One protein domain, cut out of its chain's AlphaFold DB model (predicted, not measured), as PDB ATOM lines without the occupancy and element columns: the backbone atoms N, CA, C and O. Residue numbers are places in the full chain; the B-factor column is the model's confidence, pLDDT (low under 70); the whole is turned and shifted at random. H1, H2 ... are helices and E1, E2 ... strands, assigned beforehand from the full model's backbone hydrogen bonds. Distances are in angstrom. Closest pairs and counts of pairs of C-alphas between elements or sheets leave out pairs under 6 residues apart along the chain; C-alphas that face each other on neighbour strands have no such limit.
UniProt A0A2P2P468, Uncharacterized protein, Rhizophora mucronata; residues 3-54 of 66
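Overview. This is residues 3 to 54 of the 66 residues of an uncharacterized protein of Rhizophora mucronata (UniProt A0A2P2P468). A two-strand hairpin, E1 and E2, and a single helix, H1, form two separate arms of an open shape, joined by residues 26 to 33. Residues 3 to 8 stick out as a tail, and residues 16 to 21, the hairpin's tip, also stand free. The printed part has 52 residues, in the order E1, E2, H1, with an antiparallel sheet E1 - E2 and a mixed class of helices and strands. It is only just loose, close to extended, with a radius of gyration of the C-alphas of 14.7 A and spans of 40 by 37 by 23 A.

Along the chain. E1, residues 12 to 17, begins at C-alpha 12 (133.067, 129.486, 119.226) and is 16.7 A long. E2, residues 20 to 25, is 16.4 A long. H1, residues 34 to 50, is 24.5 A long and ends at C-alpha 50 (139.504, 138.935, 144.901).

Arrangement. E1 and E2 form a hairpin with a tight link, antiparallel at 157 degrees between directions. N 13 and O 24, 2.9 A, and N 24 and O 13, 2.8 A, are within hydrogen-bond range. E1 and H1 are apart. In H1 every O i to N i+4 pair is within hydrogen-bond range.

Size, cuts and confidence. The C-alphas of His 4 and Gly 18, the two farthest apart, are 42.1 A apart. The printed part has no cut and no long link between its elements. No printed residue is under 70 in pLDDT.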
ATOM      1  N   ALA A   3     115.151 138.788 122.361       78.62
ATOM      2  CA  ALA A   3     113.786 139.292 122.570       78.62
ATOM      3  C   ALA A   3     113.215 140.060 121.357       78.62
ATOM      4  O   ALA A   3     112.007 140.133 121.192       78.62
ATOM      5  N   HIS A   4     114.090 140.573 120.487       84.75
ATOM      6  CA  HIS A   4     113.738 141.273 119.247       84.75
ATOM      7  C   HIS A   4     113.790 140.343 118.018       84.75
ATOM      8  O   HIS A   4     113.802 140.818 116.889       84.75
ATOM      9  N   GLY A   5     113.891 139.020 118.215       84.31
ATOM     10  CA  GLY A   5     113.954 138.032 117.131       84.31
ATOM     11  C   GLY A   5     115.280 137.990 116.358       84.31
ATOM     12  O   GLY A   5     115.406 137.234 115.399       84.31
ATOM     13  N   ILE A   6     116.295 138.762 116.762       83.25
ATOM     14  CA  ILE A   6     117.587 138.811 116.067       83.25
ATOM     15  C   ILE A   6     118.457 137.638 116.524       83.25
ATOM     16  O   ILE A   6     118.928 137.603 117.669       83.25
ATOM     17  N   GLN A   7     118.717 136.702 115.610       81.62
ATOM     18  CA  GLN A   7     119.588 135.553 115.843       81.62
ATOM     19  C   GLN A   7     120.999 135.833 115.312       81.62
ATOM     20  O   GLN A   7     121.252 135.837 114.109       81.62
ATOM     21  N   LYS A   8     121.939 136.084 116.226       81.69
ATOM     22  CA  LYS A   8     123.367 136.165 115.895       81.69
ATOM     23  C   LYS A   8     123.941 134.762 115.718       81.69
ATOM     24  O   LYS A   8     123.546 133.844 116.439       81.69
ATOM     25  N   LYS A   9     124.913 134.619 114.810       85.50
ATOM     26  CA  LYS A   9     125.773 133.431 114.792       85.50
ATOM     27  C   LYS A   9     126.511 133.352 116.135       85.50
ATOM     28  O   LYS A   9     127.063 134.374 116.553       85.50
ATOM     29  N   PRO A  10     126.477 132.205 116.834       88.31
ATOM     30  CA  PRO A  10     127.211 132.055 118.079       88.31
ATOM     31  C   PRO A  10     128.716 132.141 117.806       88.31
ATOM     32  O   PRO A  10     129.191 131.702 116.759       88.31
ATOM     33  N   GLY A  11     129.455 132.725 118.748       91.62
ATOM     34  CA  GLY A  11     130.907 132.590 118.768       91.62
ATOM     35  C   GLY A  11     131.292 131.165 119.158       91.62
ATOM     36  O   GLY A  11     130.511 130.472 119.809       91.62
ATOM     37  N   PHE A  12     132.488 130.743 118.780       94.31
ATOM     38  CA  PHE A  12     133.067 129.486 119.226       94.31
ATOM     39  C   PHE A  12     134.562 129.679 119.467       94.31
ATOM     40  O   PHE A  12     135.192 130.559 118.875       94.31
ATOM     41  N   SER A  13     135.114 128.877 120.361       94.44
ATOM     42  CA  SER A  13     136.547 128.745 120.589       94.44
ATOM     43  C   SER A  13     136.899 127.265 120.653       94.44
ATOM     44  O   SER A  13     136.020 126.415 120.760       94.44
ATOM     45  N   SER A  14     138.181 126.937 120.572       95.44
ATOM     46  CA  SER A  14     138.640 125.566 120.759       95.44
ATOM     47  C   SER A  14     139.939 125.530 121.546       95.44
ATOM     48  O   SER A  14     140.676 126.518 121.595       95.44
ATOM     49  N   VAL A  15     140.196 124.392 122.183       95.12
ATOM     50  CA  VAL A  15     141.471 124.091 122.832       95.12
ATOM     51  C   VAL A  15     141.953 122.721 122.374       95.12
ATOM     52  O   VAL A  15     141.152 121.805 122.170       95.12
ATOM     53  N   GLU A  16     143.261 122.582 122.213       97.56
ATOM     54  CA  GLU A  16     143.902 121.311 121.890       97.56
ATOM     55  C   GLU A  16     144.478 120.693 123.164       97.56
ATOM     56  O   GLU A  16     145.206 121.347 123.914       97.56
ATOM     57  N   ILE A  17     144.135 119.433 123.423       95.62
ATOM     58  CA  ILE A  17     144.662 118.657 124.547       95.62
ATOM     59  C   ILE A  17     145.147 117.319 123.989       95.62
ATOM     60  O   ILE A  17     144.357 116.495 123.524       95.62
ATOM     61  N   GLY A  18     146.463 117.101 124.020       95.12
ATOM     62  CA  GLY A  18     147.080 115.948 123.366       95.12
ATOM     63  C   GLY A  18     146.895 116.026 121.850       95.12
ATOM     64  O   GLY A  18     147.375 116.963 121.233       95.12
ATOM     65  N   CYS A  19     146.196 115.050 121.266       94.62
ATOM     66  CA  CYS A  19     145.847 115.033 119.838       94.62
ATOM     67  C   CYS A  19     144.346 115.290 119.595       94.62
ATOM     68  O   CYS A  19     143.831 114.967 118.525       94.62
ATOM     69  N   GLY A  20     143.623 115.783 120.608       96.81
ATOM     70  CA  GLY A  20     142.190 116.062 120.544       96.81
ATOM     71  C   GLY A  20     141.899 117.560 120.509       96.81
ATOM     72  O   GLY A  20     142.448 118.314 121.312       96.81
ATOM     73  N   ILE A  21     141.000 117.976 119.612       96.31
ATOM     74  CA  ILE A  21     140.455 119.339 119.558       96.31
ATOM     75  C   ILE A  21     139.089 119.341 120.241       96.31
ATOM     76  O   ILE A  21     138.204 118.566 119.876       96.31
ATOM     77  N   TYR A  22     138.919 120.238 121.207       92.12
ATOM     78  CA  TYR A  22     137.683 120.415 121.961       92.12
ATOM     79  C   TYR A  22     137.110 121.794 121.656       92.12
ATOM     80  O   TYR A  22     137.763 122.803 121.916       92.12
ATOM     81  N   GLU A  23     135.910 121.834 121.083       93.19
ATOM     82  CA  GLU A  23     135.216 123.069 120.713       93.19
ATOM     83  C   GLU A  23     134.229 123.502 121.805       93.19
ATOM     84  O   GLU A  23     133.531 122.681 122.399       93.19
ATOM     85  N   PHE A  24     134.155 124.808 122.041       90.44
ATOM     86  CA  PHE A  24     133.239 125.453 122.970       90.44
ATOM     87  C   PHE A  24     132.409 126.477 122.213       90.44
ATOM     88  O   PHE A  24     132.941 127.439 121.654       90.44
ATOM     89  N   VAL A  25     131.093 126.300 122.226       91.88
ATOM     90  CA  VAL A  25     130.160 127.222 121.579       91.88
ATOM     91  C   VAL A  25     129.617 128.208 122.611       91.88
ATOM     92  O   VAL A  25     129.236 127.849 123.727       91.88
ATOM     93  N   ALA A  26     129.569 129.486 122.245       88.62
ATOM     94  CA  ALA A  26     129.087 130.542 123.120       88.62
ATOM     95  C   ALA A  26     127.640 130.272 123.553       88.62
ATOM     96  O   ALA A  26     126.736 130.155 122.725       88.62
ATOM     97  N   SER A  27     127.417 130.279 124.871       85.94
ATOM     98  CA  SER A  27     126.127 129.960 125.507       85.94
ATOM     99  C   SER A  27     125.643 128.514 125.320       85.94
ATOM    100  O   SER A  27     124.444 128.271 125.478       85.94
ATOM    101  N   ASP A  28     126.527 127.572 124.985       89.62
ATOM    102  CA  ASP A  28     126.170 126.156 124.953       89.62
ATOM    103  C   ASP A  28     125.808 125.630 126.350       89.62
ATOM    104  O   ASP A  28     126.442 125.944 127.357       89.62
ATOM    105  N   LYS A  29     124.743 124.833 126.396       90.75
ATOM    106  CA  LYS A  29     124.193 124.190 127.595       90.75
ATOM    107  C   LYS A  29     123.848 122.717 127.354       90.75
ATOM    108  O   LYS A  29     123.080 122.136 128.113       90.75
ATOM    109  N   SER A  30     124.349 122.133 126.264       91.94
ATOM    110  CA  SER A  30     124.072 120.747 125.876       91.94
ATOM    111  C   SER A  30     124.803 119.717 126.744       91.94
ATOM    112  O   SER A  30     124.395 118.558 126.808       91.94
ATOM    113  N   HIS A  31     125.870 120.129 127.433       91.00
ATOM    114  CA  HIS A  31     126.678 119.244 128.258       91.00
ATOM    115  C   HIS A  31     125.937 118.830 129.539       91.00
ATOM    116  O   HIS A  31     125.412 119.654 130.283       91.00
ATOM    117  N   MET A  32     125.955 117.541 129.873       95.38
ATOM    118  CA  MET A  32     125.248 117.010 131.053       95.38
ATOM    119  C   MET A  32     125.725 117.619 132.383       95.38
ATOM    120  O   MET A  32     124.951 117.732 133.324       95.38
ATOM    121  N   ALA A  33     126.983 118.058 132.448       94.25
ATOM    122  CA  ALA A  33     127.541 118.764 133.604       94.25
ATOM    123  C   ALA A  33     127.494 120.302 133.479       94.25
ATOM    124  O   ALA A  33     128.269 120.980 134.150       94.25
ATOM    125  N   THR A  34     126.645 120.865 132.608       93.12
ATOM    126  CA  THR A  34     126.564 122.317 132.365       93.12
ATOM    127  C   THR A  34     126.439 123.116 133.662       93.12
ATOM    128  O   THR A  34     127.183 124.074 133.835       93.12
ATOM    129  N   GLU A  35     125.578 122.717 134.598       95.25
ATOM    130  CA  GLU A  35     125.407 123.439 135.872       95.25
ATOM    131  C   GLU A  35     126.723 123.555 136.654       95.25
ATOM    132  O   GLU A  35     127.124 124.654 137.034       95.25
ATOM    133  N   ASN A  36     127.451 122.445 136.800       96.62
ATOM    134  CA  ASN A  36     128.733 122.414 137.504       96.62
ATOM    135  C   ASN A  36     129.810 123.236 136.785       96.62
ATOM    136  O   ASN A  36     130.588 123.932 137.432       96.62
ATOM    137  N   ILE A  37     129.861 123.170 135.451       93.00
ATOM    138  CA  ILE A  37     130.823 123.941 134.651       93.00
ATOM    139  C   ILE A  37     130.606 125.440 134.873       93.00
ATOM    140  O   ILE A  37     131.557 126.160 135.170       93.00
ATOM    141  N   TYR A  38     129.362 125.913 134.775       92.31
ATOM    142  CA  TYR A  38     129.057 127.330 134.971       92.31
ATOM    143  C   TYR A  38     129.286 127.783 136.420       92.31
ATOM    144  O   TYR A  38     129.828 128.866 136.619       92.31
ATOM    145  N   ALA A  39     128.987 126.943 137.417       95.75
ATOM    146  CA  ALA A  39     129.312 127.234 138.816       95.75
ATOM    147  C   ALA A  39     130.829 127.393 139.046       95.75
ATOM    148  O   ALA A  39     131.264 128.312 139.739       95.75
ATOM    149  N   MET A  40     131.657 126.550 138.415       96.38
ATOM    150  CA  MET A  40     133.119 126.684 138.476       96.38
ATOM    151  C   MET A  40     133.617 127.973 137.815       96.38
ATOM    152  O   MET A  40     134.536 128.607 138.329       96.38
ATOM    153  N   LEU A  41     133.014 128.389 136.697       92.81
ATOM    154  CA  LEU A  41     133.352 129.660 136.045       92.81
ATOM    155  C   LEU A  41     133.000 130.870 136.926       92.81
ATOM    156  O   LEU A  41     133.752 131.844 136.953       92.81
ATOM    157  N   GLU A  42     131.885 130.814 137.660       93.19
ATOM    158  CA  GLU A  42     131.508 131.853 138.626       93.19
ATOM    159  C   GLU A  42     132.497 131.934 139.793       93.19
ATOM    160  O   GLU A  42     132.938 133.033 140.131       93.19
ATOM    161  N   LEU A  43     132.898 130.785 140.349       97.19
ATOM    162  CA  LEU A  43     133.912 130.716 141.402       97.19
ATOM    163  C   LEU A  43     135.250 131.305 140.931       97.19
ATOM    164  O   LEU A  43     135.792 132.193 141.580       97.19
ATOM    165  N   LEU A  44     135.729 130.906 139.749       95.88
ATOM    166  CA  LEU A  44     136.947 131.465 139.156       95.88
ATOM    167  C   LEU A  44     136.842 132.981 138.944       95.88
ATOM    168  O   LEU A  44     137.799 133.711 139.179       95.88
ATOM    169  N   SER A  45     135.679 133.482 138.511       91.12
ATOM    170  CA  SER A  45     135.461 134.925 138.360       91.12
ATOM    171  C   SER A  45     135.525 135.662 139.697       91.12
ATOM    172  O   SER A  45     136.019 136.791 139.743       91.12
ATOM    173  N   PHE A  46     135.017 135.049 140.768       93.62
ATOM    174  CA  PHE A  46     135.115 135.585 142.120       93.62
ATOM    175  C   PHE A  46     136.572 135.633 142.592       93.62
ATOM    176  O   PHE A  46     137.031 136.704 142.987       93.62
ATOM    177  N   ASP A  47     137.308 134.529 142.457       96.81
ATOM    178  CA  ASP A  47     138.714 134.427 142.864       96.81
ATOM    179  C   ASP A  47     139.584 135.448 142.122       96.81
ATOM    180  O   ASP A  47     140.350 136.188 142.734       96.81
ATOM    181  N   LEU A  48     139.401 135.578 140.804       94.50
ATOM    182  CA  LEU A  48     140.120 136.569 140.001       94.50
ATOM    183  C   LEU A  48     139.889 137.995 140.520       94.50
ATOM    184  O   LEU A  48     140.840 138.759 140.679       94.50
ATOM    185  N   LYS A  49     138.634 138.365 140.801       92.38
ATOM    186  CA  LYS A  49     138.306 139.697 141.338       92.38
ATOM    187  C   LYS A  49     138.900 139.914 142.727       92.38
ATOM    188  O   LYS A  49     139.337 141.025 143.017       92.38
ATOM    189  N   PHE A  50     138.899 138.883 143.571       94.50
ATOM    190  CA  PHE A  50     139.504 138.935 144.901       94.50
ATOM    191  C   PHE A  50     141.012 139.217 144.823       94.50
ATOM    192  O   PHE A  50     141.512 140.062 145.560       94.50
ATOM    193  N   GLU A  51     141.703 138.616 143.851       96.81
ATOM    194  CA  GLU A  51     143.127 138.851 143.555       96.81
ATOM    195  C   GLU A  51     143.405 140.180 142.816       96.81
ATOM    196  O   GLU A  51     144.528 140.456 142.395       96.81
ATOM    197  N   GLY A  52     142.393 141.037 142.639       94.12
ATOM    198  CA  GLY A  52     142.545 142.362 142.030       94.12
ATOM    199  C   GLY A  52     142.498 142.380 140.501       94.12
ATOM    200  O   GLY A  52     142.824 143.406 139.897       94.12
ATOM    201  N   TYR A  53     142.067 141.292 139.851       92.25
ATOM    202  CA  TYR A  53     141.791 141.308 138.414       92.25
ATOM    203  C   TYR A  53     140.641 142.273 138.102       92.25
ATOM    204  O   TYR A  53     139.520 142.117 138.592       92.25
ATOM    205  N   ILE A  54     140.912 143.248 137.234       89.31
ATOM    206  CA  ILE A  54     139.912 144.163 136.682       89.31
ATOM    207  C   ILE A  54     139.590 143.672 135.269       89.31
ATOM    208  O   ILE A  54     140.432 143.805 134.378       89.31
TER     209      ILE A  54